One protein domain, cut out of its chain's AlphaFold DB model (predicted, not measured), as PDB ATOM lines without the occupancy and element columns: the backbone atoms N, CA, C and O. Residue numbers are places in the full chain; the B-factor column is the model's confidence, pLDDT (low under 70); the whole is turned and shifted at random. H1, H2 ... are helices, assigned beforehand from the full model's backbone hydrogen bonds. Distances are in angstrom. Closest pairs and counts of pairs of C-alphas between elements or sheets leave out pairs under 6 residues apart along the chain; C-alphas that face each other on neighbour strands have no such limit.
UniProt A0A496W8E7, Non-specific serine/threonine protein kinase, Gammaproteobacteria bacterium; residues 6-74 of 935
ATOM      1  N   GLN A   6     -40.533  21.546 -19.934       55.19
ATOM      2  CA  GLN A   6     -40.661  21.227 -21.357       55.19
ATOM      3  C   GLN A   6     -40.087  22.344 -22.243       55.19
ATOM      4  O   GLN A   6     -39.309  22.044 -23.148       55.19
ATOM      5  N   SER A   7     -40.380  23.614 -21.935       64.19
ATOM      6  CA  SER A   7     -39.813  24.786 -22.623       64.19
ATOM      7  C   SER A   7     -38.282  24.790 -22.546       64.19
ATOM      8  O   SER A   7     -37.627  24.937 -23.570       64.19
ATOM      9  N   LYS A   8     -37.699  24.520 -21.369       71.44
ATOM     10  CA  LYS A   8     -36.236  24.423 -21.166       71.44
ATOM     11  C   LYS A   8     -35.581  23.332 -22.017       71.44
ATOM     12  O   LYS A   8     -34.538  23.554 -22.634       71.44
ATOM     13  N   ILE A   9     -36.200  22.152 -22.085       68.62
ATOM     14  CA  ILE A   9     -35.701  21.028 -22.892       68.62
ATOM     15  C   ILE A   9     -35.828  21.331 -24.391       68.62
ATOM     16  O   ILE A   9     -34.904  21.037 -25.151       68.62
ATOM     17  N   ALA A  10     -36.938  21.935 -24.825       67.44
ATOM     18  CA  ALA A  10     -37.138  22.342 -26.214       67.44
ATOM     19  C   ALA A  10     -36.150  23.445 -26.639       67.44
ATOM     20  O   ALA A  10     -35.550  23.337 -27.709       67.44
ATOM     21  N   PHE A  11     -35.921  24.433 -25.770       81.44
ATOM     22  CA  PHE A  11     -34.946  25.506 -25.946       81.44
ATOM     23  C   PHE A  11     -33.530  24.948 -26.117       81.44
ATOM     24  O   PHE A  11     -32.917  25.123 -27.166       81.44
ATOM     25  N   CYS A  12     -33.024  24.181 -25.144       79.81
ATOM     26  CA  CYS A  12     -31.656  23.666 -25.223       79.81
ATOM     27  C   CYS A  12     -31.441  22.645 -26.348       79.81
ATOM     28  O   CYS A  12     -30.338  22.555 -26.880       79.81
ATOM     29  N   ARG A  13     -32.482  21.912 -26.767       73.75
ATOM     30  CA  ARG A  13     -32.407  21.056 -27.961       73.75
ATOM     31  C   ARG A  13     -32.293  21.864 -29.261       73.75
ATOM     32  O   ARG A  13     -31.663  21.371 -30.190       73.75
ATOM     33  N   ARG A  14     -32.902  23.053 -29.347       76.88
ATOM     34  CA  ARG A  14     -32.793  23.950 -30.514       76.88
ATOM     35  C   ARG A  14     -31.518  24.804 -30.497       76.88
ATOM     36  O   ARG A  14     -31.015  25.119 -31.570       76.88
ATOM     37  N   LEU A  15     -30.985  25.158 -29.323       80.50
ATOM     38  CA  LEU A  15     -29.719  25.899 -29.205       80.50
ATOM     39  C   LEU A  15     -28.502  25.037 -29.586       80.50
ATOM     40  O   LEU A  15     -27.559  25.539 -30.182       80.50
ATOM     41  N   GLY A  16     -28.518  23.738 -29.268       72.44
ATOM     42  CA  GLY A  16     -27.454  22.818 -29.676       72.44
ATOM     43  C   GLY A  16     -26.087  23.173 -29.078       72.44
ATOM     44  O   GLY A  16     -25.957  23.329 -27.862       72.44
ATOM     45  N   ASN A  17     -25.063  23.269 -29.931       72.00
ATOM     46  CA  ASN A  17     -23.685  23.562 -29.518       72.00
ATOM     47  C   ASN A  17     -23.402  25.069 -29.374       72.00
ATOM     48  O   ASN A  17     -22.400  25.435 -28.763       72.00
ATOM     49  N   ASP A  18     -24.306  25.931 -29.848       77.25
ATOM     50  CA  ASP A  18     -24.164  27.395 -29.944       77.25
ATOM     51  C   ASP A  18     -24.222  28.098 -28.562       77.25
ATOM     52  O   ASP A  18     -24.294  29.323 -28.438       77.25
ATOM     53  N   TRP A  19     -24.189  27.320 -27.472       85.50
ATOM     54  CA  TRP A  19     -24.223  27.811 -26.094       85.50
ATOM     55  C   TRP A  19     -23.034  28.712 -25.749       85.50
ATOM     56  O   TRP A  19     -23.136  29.526 -24.833       85.50
ATOM     57  N   GLN A  20     -21.913  28.576 -26.462       82.44
ATOM     58  CA  GLN A  20     -20.696  29.361 -26.245       82.44
ATOM     59  C   GLN A  20     -20.882  30.819 -26.687       82.44
ATOM     60  O   GLN A  20     -20.433  31.735 -25.990       82.44
ATOM     61  N   ASP A  21     -21.619  31.031 -27.776       81.94
ATOM     62  CA  ASP A  21     -21.971  32.353 -28.289       81.94
ATOM     63  C   ASP A  21     -23.084  32.977 -27.444       81.94
ATOM     64  O   ASP A  21     -22.943  34.115 -26.994       81.94
ATOM     65  N   LEU A  22     -24.111  32.203 -27.058       86.19
ATOM     66  CA  LEU A  22     -25.130  32.669 -26.107       86.19
ATOM     67  C   LEU A  22     -24.520  33.058 -24.746       86.19
ATOM     68  O   LEU A  22     -24.839  34.115 -24.204       86.19
ATOM     69  N   ALA A  23     -23.582  32.271 -24.212       86.38
ATOM     70  CA  ALA A  23     -22.835  32.623 -23.002       86.38
ATOM     71  C   ALA A  23     -21.942  33.867 -23.177       86.38
ATOM     72  O   ALA A  23     -21.569  34.491 -22.181       86.38
ATOM     73  N   THR A  24     -21.590  34.225 -24.417       83.75
ATOM     74  CA  THR A  24     -20.845  35.446 -24.751       83.75
ATOM     75  C   THR A  24     -21.765  36.659 -24.810       83.75
ATOM     76  O   THR A  24     -21.491  37.626 -24.107       83.75
ATOM     77  N   CYS A  25     -22.891  36.587 -25.522       84.75
ATOM     78  CA  CYS A  25     -23.902  37.654 -25.563       84.75
ATOM     79  C   CYS A  25     -24.575  37.927 -24.201       84.75
ATOM     80  O   CYS A  25     -25.154  38.992 -24.003       84.75
ATOM     81  N   LEU A  26     -24.487  36.989 -23.252       86.62
ATOM     82  CA  LEU A  26     -24.966  37.136 -21.870       86.62
ATOM     83  C   LEU A  26     -23.886  37.599 -20.866       86.62
ATOM     84  O   LEU A  26     -24.147  37.597 -19.661       86.62
ATOM     85  N   ASP A  27     -22.686  37.979 -21.325       85.06
ATOM     86  CA  ASP A  27     -21.551  38.434 -20.497       85.06
ATOM     87  C   ASP A  27     -21.114  37.451 -19.384       85.06
ATOM     88  O   ASP A  27     -20.544  37.849 -18.364       85.06
ATOM     89  N   ILE A  28     -21.349  36.141 -19.545       85.31
ATOM     90  CA  ILE A  28     -21.039  35.161 -18.490       85.31
ATOM     91  C   ILE A  28     -19.516  35.130 -18.257       85.31
ATOM     92  O   ILE A  28     -18.775  34.883 -19.215       85.31
ATOM     93  N   PRO A  29     -18.998  35.318 -17.025       80.75
ATOM     94  CA  PRO A  29     -17.555  35.339 -16.787       80.75
ATOM     95  C   PRO A  29     -16.877  34.012 -17.156       80.75
ATOM     96  O   PRO A  29     -17.347  32.940 -16.771       80.75
ATOM     97  N   ALA A  30     -15.731  34.065 -17.842       75.88
ATOM     98  CA  ALA A  30     -15.001  32.864 -18.272       75.88
ATOM     99  C   ALA A  30     -14.693  31.855 -17.132       75.88
ATOM    100  O   ALA A  30     -14.908  30.660 -17.344       75.88
ATOM    101  N   PRO A  31     -14.317  32.270 -15.898       76.94
ATOM    102  CA  PRO A  31     -14.149  31.337 -14.778       76.94
ATOM    103  C   PRO A  31     -15.426  30.576 -14.385       76.94
ATOM    104  O   PRO A  31     -15.324  29.499 -13.806       76.94
ATOM    105  N   ARG A  32     -16.617  31.113 -14.696       79.69
ATOM    106  CA  ARG A  32     -17.916  30.464 -14.460       79.69
ATOM    107  C   ARG A  32     -18.297  29.530 -15.610       79.69
ATOM    108  O   ARG A  32     -18.769  28.433 -15.335       79.69
ATOM    109  N   ARG A  33     -18.020  29.903 -16.868       80.19
ATOM    110  CA  ARG A  33     -18.210  29.008 -18.033       80.19
ATOM    111  C   ARG A  33     -17.394  27.721 -17.887       80.19
ATOM    112  O   ARG A  33     -17.912  26.635 -18.109       80.19
ATOM    113  N   ASN A  34     -16.158  27.839 -17.398       76.44
ATOM    114  CA  ASN A  34     -15.260  26.706 -17.137       76.44
ATOM    115  C   ASN A  34     -15.711  25.794 -15.968       76.44
ATOM    116  O   ASN A  34     -15.034  24.811 -15.678       76.44
ATOM    117  N   GLN A  35     -16.817  26.112 -15.283       78.94
ATOM    118  CA  GLN A  35     -17.441  25.277 -14.244       78.94
ATOM    119  C   GLN A  35     -18.719  24.571 -14.731       78.94
ATOM    120  O   GLN A  35     -19.320  23.817 -13.965       78.94
ATOM    121  N   PHE A  36     -19.174  24.816 -15.965       84.12
ATOM    122  CA  PHE A  36     -20.387  24.187 -16.485       84.12
ATOM    123  C   PHE A  36     -20.169  22.683 -16.742       84.12
ATOM    124  O   PHE A  36     -19.133  22.306 -17.294       84.12
ATOM    125  N   PRO A  37     -21.114  21.794 -16.361       71.44
ATOM    126  CA  PRO A  37     -20.970  20.364 -16.614       71.44
ATOM    127  C   PRO A  37     -21.018  20.068 -18.114       71.44
ATOM    128  O   PRO A  37     -21.979  20.447 -18.787       71.44
ATOM    129  N   GLN A  38     -20.010  19.351 -18.615       72.12
ATOM    130  CA  GLN A  38     -19.885  19.026 -20.035       72.12
ATOM    131  C   GLN A  38     -21.123  18.262 -20.542       72.12
ATOM    132  O   GLN A  38     -21.547  17.276 -19.933       72.12
ATOM    133  N   GLY A  39     -21.723  18.733 -21.637       69.06
ATOM    134  CA  GLY A  39     -22.980  18.213 -22.188       69.06
ATOM    135  C   GLY A  39     -24.267  18.692 -21.493       69.06
ATOM    136  O   GLY A  39     -25.347  18.190 -21.814       69.06
ATOM    137  N   ARG A  40     -24.199  19.632 -20.536       77.81
ATOM    138  CA  ARG A  40     -25.369  20.298 -19.914       77.81
ATOM    139  C   ARG A  40     -25.232  21.822 -19.818       77.81
ATOM    140  O   ARG A  40     -25.966  22.469 -19.072       77.81
ATOM    141  N   GLU A  41     -24.341  22.413 -20.601       87.44
ATOM    142  CA  GLU A  41     -23.946  23.819 -20.525       87.44
ATOM    143  C   GLU A  41     -25.126  24.768 -20.784       87.44
ATOM    144  O   GLU A  41     -25.325  25.712 -20.028       87.44
ATOM    145  N   CYS A  42     -26.000  24.464 -21.753       83.56
ATOM    146  CA  CYS A  42     -27.230  25.240 -21.965       83.56
ATOM    147  C   CYS A  42     -28.198  25.203 -20.762       83.56
ATOM    148  O   CYS A  42     -28.808  26.221 -20.437       83.56
ATOM    149  N   HIS A  43     -28.331  24.064 -20.068       80.94
ATOM    150  CA  HIS A  43     -29.156  24.009 -18.853       80.94
ATOM    151  C   HIS A  43     -28.522  24.827 -17.721       80.94
ATOM    152  O   HIS A  43     -29.233  25.579 -17.066       80.94
ATOM    153  N   ALA A  44     -27.196  24.764 -17.556       83.19
ATOM    154  CA  ALA A  44     -26.480  25.586 -16.580       83.19
ATOM    155  C   ALA A  44     -26.606  27.098 -16.869       83.19
ATOM    156  O   ALA A  44     -26.671  27.893 -15.933       83.19
ATOM    157  N   ILE A  45     -26.694  27.499 -18.145       85.19
ATOM    158  CA  ILE A  45     -27.008  28.880 -18.543       85.19
ATOM    159  C   ILE A  45     -28.440  29.244 -18.132       85.19
ATOM    160  O   ILE A  45     -28.617  30.249 -17.452       85.19
ATOM    161  N   LEU A  46     -29.454  28.443 -18.483       82.19
ATOM    162  CA  LEU A  46     -30.847  28.732 -18.106       82.19
ATOM    163  C   LEU A  46     -31.050  28.782 -16.582       82.19
ATOM    164  O   LEU A  46     -31.735  29.673 -16.092       82.19
ATOM    165  N   GLU A  47     -30.425  27.876 -15.827       81.56
ATOM    166  CA  GLU A  47     -30.460  27.884 -14.358       81.56
ATOM    167  C   GLU A  47     -29.803  29.160 -13.793       81.56
ATOM    168  O   GLU A  47     -30.398  29.836 -12.958       81.56
ATOM    169  N   TRP A  48     -28.638  29.570 -14.314       82.94
ATOM    170  CA  TRP A  48     -27.964  30.821 -13.924       82.94
ATOM    171  C   TRP A  48     -28.731  32.101 -14.307       82.94
ATOM    172  O   TRP A  48     -28.547  33.148 -13.677       82.94
ATOM    173  N   LEU A  49     -29.589  32.041 -15.329       79.12
ATOM    174  CA  LEU A  49     -30.485  33.135 -15.709       79.12
ATOM    175  C   LEU A  49     -31.722  33.215 -14.803       79.12
ATOM    176  O   LEU A  49     -32.194  34.313 -14.531       79.12
ATOM    177  N   GLU A  50     -32.232  32.083 -14.315       77.00
ATOM    178  CA  GLU A  50     -33.382  32.029 -13.396       77.00
ATOM    179  C   GLU A  50     -33.019  32.303 -11.925       77.00
ATOM    180  O   GLU A  50     -33.902  32.624 -11.131       77.00
ATOM    181  N   GLU A  51     -31.732  32.259 -11.559       77.69
ATOM    182  CA  GLU A  51     -31.224  32.772 -10.271       77.69
ATOM    183  C   GLU A  51     -31.553  34.267 -10.036       77.69
ATOM    184  O   GLU A  51     -31.479  34.737  -8.900       77.69
ATOM    185  N   ASP A  52     -31.845  35.038 -11.091       74.12
ATOM    186  CA  ASP A  52     -31.964  36.500 -11.056       74.12
ATOM    187  C   ASP A  52     -32.770  37.013 -12.261       74.12
ATOM    188  O   ASP A  52     -32.277  37.055 -13.389       74.12
ATOM    189  N   ASP A  53     -34.008  37.459 -12.025       64.56
ATOM    190  CA  ASP A  53     -34.939  37.881 -13.085       64.56
ATOM    191  C   ASP A  53     -34.402  39.003 -13.997       64.56
ATOM    192  O   ASP A  53     -34.830  39.115 -15.148       64.56
ATOM    193  N   LYS A  54     -33.421  39.800 -13.546       70.44
ATOM    194  CA  LYS A  54     -32.770  40.813 -14.398       70.44
ATOM    195  C   LYS A  54     -31.837  40.201 -15.444       70.44
ATOM    196  O   LYS A  54     -31.550  40.845 -16.452       70.44
ATOM    197  N   ARG A  55     -31.355  38.976 -15.223       77.31
ATOM    198  CA  ARG A  55     -30.605  38.193 -16.215       77.31
ATOM    199  C   ARG A  55     -31.564  37.488 -17.162       77.31
ATOM    200  O   ARG A  55     -31.339  37.531 -18.365       77.31
ATOM    201  N   LEU A  56     -32.659  36.920 -16.649       70.81
ATOM    202  CA  LEU A  56     -33.693  36.288 -17.475       70.81
ATOM    203  C   LEU A  56     -34.242  37.249 -18.545       70.81
ATOM    204  O   LEU A  56     -34.385  36.867 -19.702       70.81
ATOM    205  N   GLN A  57     -34.434  38.528 -18.200       70.38
ATOM    206  CA  GLN A  57     -34.820  39.583 -19.150       70.38
ATOM    207  C   GLN A  57     -33.774  39.873 -20.245       70.38
ATOM    208  O   GLN A  57     -34.141  40.345 -21.318       70.38
ATOM    209  N   LYS A  58     -32.483  39.574 -20.029       78.31
ATOM    210  CA  LYS A  58     -31.457  39.674 -21.085       78.31
ATOM    211  C   LYS A  58     -31.521  38.523 -22.092       78.31
ATOM    212  O   LYS A  58     -30.981  38.670 -23.185       78.31
ATOM    213  N   LEU A  59     -32.150  37.393 -21.753       82.19
ATOM    214  CA  LEU A  59     -32.187  36.211 -22.621       82.19
ATOM    215  C   LEU A  59     -32.874  36.506 -23.957       82.19
ATOM    216  O   LEU A  59     -32.345  36.144 -25.001       82.19
ATOM    217  N   SER A  60     -34.010  37.204 -23.933       76.00
ATOM    218  CA  SER A  60     -34.746  37.572 -25.148       76.00
ATOM    219  C   SER A  60     -33.924  38.445 -26.096       76.00
ATOM    220  O   SER A  60     -33.961  38.244 -27.305       76.00
ATOM    221  N   GLU A  61     -33.150  39.383 -25.551       79.62
ATOM    222  CA  GLU A  61     -32.337  40.296 -26.354       79.62
ATOM    223  C   GLU A  61     -31.061  39.618 -26.872       79.62
ATOM    224  O   GLU A  61     -30.732  39.742 -28.047       79.62
ATOM    225  N   ALA A  62     -30.392  38.808 -26.043       81.75
ATOM    226  CA  ALA A  62     -29.235  38.017 -26.468       81.75
ATOM    227  C   ALA A  62     -29.579  37.023 -27.595       81.75
ATOM    228  O   ALA A  62     -28.734  36.739 -28.439       81.75
ATOM    229  N   LEU A  63     -30.819  36.521 -27.639       83.06
ATOM    230  CA  LEU A  63     -31.303  35.658 -28.719       83.06
ATOM    231  C   LEU A  63     -31.576  36.423 -30.017       83.06
ATOM    232  O   LEU A  63     -31.230  35.917 -31.079       83.06
ATOM    233  N   ARG A  64     -32.113  37.647 -29.947       77.38
ATOM    234  CA  ARG A  64     -32.263  38.530 -31.121       77.38
ATOM    235  C   ARG A  64     -30.915  38.937 -31.708       77.38
ATOM    236  O   ARG A  64     -30.744  38.900 -32.919       77.38
ATOM    237  N   VAL A  65     -29.942  39.253 -30.851       83.94
ATOM    238  CA  VAL A  65     -28.554  39.564 -31.250       83.94
ATOM    239  C   VAL A  65     -27.867  38.380 -31.951       83.94
ATOM    240  O   VAL A  65     -26.956  38.592 -32.745       83.94
ATOM    241  N   LEU A  66     -28.318  37.148 -31.696       76.56
ATOM    242  CA  LEU A  66     -27.863  35.923 -32.366       76.56
ATOM    243  C   LEU A  66     -28.799  35.459 -33.503       76.56
ATOM    244  O   LEU A  66     -28.627  34.353 -34.011       76.56
ATOM    245  N   GLU A  67     -29.797  36.265 -33.885       83.06
ATOM    246  CA  GLU A  67     -30.811  35.956 -34.912       83.06
ATOM    247  C   GLU A  67     -31.606  34.648 -34.639       83.06
ATOM    248  O   GLU A  67     -32.100  33.977 -35.547       83.06
ATOM    249  N   ARG A  68     -31.766  34.277 -33.357       76.31
ATOM    250  CA  ARG A  68     -32.432  33.046 -32.881       76.31
ATOM    251  C   ARG A  68     -33.876  33.266 -32.411       76.31
ATOM    252  O   ARG A  68     -34.273  32.813 -31.333       76.31
ATOM    253  N   ASP A  69     -34.709  33.913 -33.226       73.25
ATOM    254  CA  ASP A  69     -36.150  34.067 -32.933       73.25
ATOM    255  C   ASP A  69     -36.898  32.711 -32.864       73.25
ATOM    256  O   ASP A  69     -37.940  32.580 -32.208       73.25
ATOM    257  N   ASP A  70     -36.323  31.647 -33.441       72.19
ATOM    258  CA  ASP A  70     -36.791  30.264 -33.279       72.19
ATOM    259  C   ASP A  70     -36.740  29.767 -31.822       72.19
ATOM    260  O   ASP A  70     -37.429  28.806 -31.479       72.19
ATOM    261  N   LEU A  71     -35.943  30.401 -30.959       69.38
ATOM    262  CA  LEU A  71     -35.837  30.076 -29.537       69.38
ATOM    263  C   LEU A  71     -36.780  30.910 -28.661       69.38
ATOM    264  O   LEU A  71     -37.235  30.412 -27.631       69.38
ATOM    265  N   LEU A  72     -37.125  32.131 -29.077       68.50
ATOM    266  CA  LEU A  72     -38.037  33.021 -28.350       68.50
ATOM    267  C   LEU A  72     -39.450  32.432 -28.234       68.50
ATOM    268  O   LEU A  72     -39.962  32.253 -27.129       68.50
ATOM    269  N   SER A  73     -40.016  31.997 -29.363       62.72
ATOM    270  CA  SER A  73     -41.352  31.373 -29.445       62.72
ATOM    271  C   SER A  73     -41.544  30.116 -28.571       62.72
ATOM    272  O   SER A  73     -42.672  29.706 -28.301       62.72
ATOM    273  N   VAL A  74     -40.459  29.490 -28.097       58.84
ATOM    274  CA  VAL A  74     -40.490  28.314 -27.202       58.84
ATOM    275  C   VAL A  74     -40.754  28.701 -25.737       58.84
ATOM    276  O   VAL A  74     -41.217  27.875 -24.943       58.84
TER     277      VAL A  74
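AT A GLANCE: This is residues 6 to 74 of the 935 residues of the protein "Non-specific serine/threonine protein kinase" of Gammaproteobacteria bacterium (UniProt A0A496W8E7). Four helices, H1, H4, H5 and H6, make a ring of contacts, and H2 covers one side of it, crossing H5 nearly at right angles. The tiny H3, with the loops before and after it, lies beyond H2 at one end of the longest axis. The printed part has 69 residues with six named helices, H1 to H6 in chain order, and no named strand; its class is all helix. It is compact, with a radius of gyration of the C-alphas of 11.0 A and spans of 30 by 24 by 20 A.

HOW THE PARTS SIT: H5, residues 53 to 65, touches H2, residues 19 to 25, with residues 62 to 65 alone, about perpendicular at 80 degrees; the closest C-alphas, of Cys 25 and Ala 62, are 5.4 A apart. H5 and H4, residues 41 to 50, touch only at the corner, closest at the C-alphas of Leu 49 and Leu 56, 4.8 A. H6, residues 69 to 72, touches H5, closest at the C-alphas of Ser 60 and Leu 72, 6.5 A. H1, residues 6 to 15, touches H6, closest at the C-alphas of Phe 11 and Leu 71, 5.9 A. H1 and H4 touch at a steep tilt of 51 degrees, opposite ways, closest at the C-alphas of Cys 12 and Cys 42, 5.7 A. H3, residues 30 to 33, is close to H2 but not clearly touching, at 7.7 A between the C-alphas of Ala 23 and Arg 33. Each O i to N i+4 pair is within hydrogen-bond range in H1, H2 and H4, and 6 of 9 in H5; H3 and H6 are too short for such a pair.

IN THESE COORDINATES: H5 is 19.3 A long, H4 14.4 A, H1 14.3 A, H2 9.9 A, H6 5.1 A and H3 5.0 A. C-alpha 6, in H1, is at (-40.661, 21.227, -21.357), and C-alpha 72, in H6, at (-38.037, 33.021, -28.350).

THE WHOLE: The C-alphas farthest apart, of Pro 31 and Ser 73, are 30.9 A apart. The printed part has no cut and no long link. Residues 6 to 7, 9 to 10, 39, 53 and 71 to 74 have pLDDT under 70.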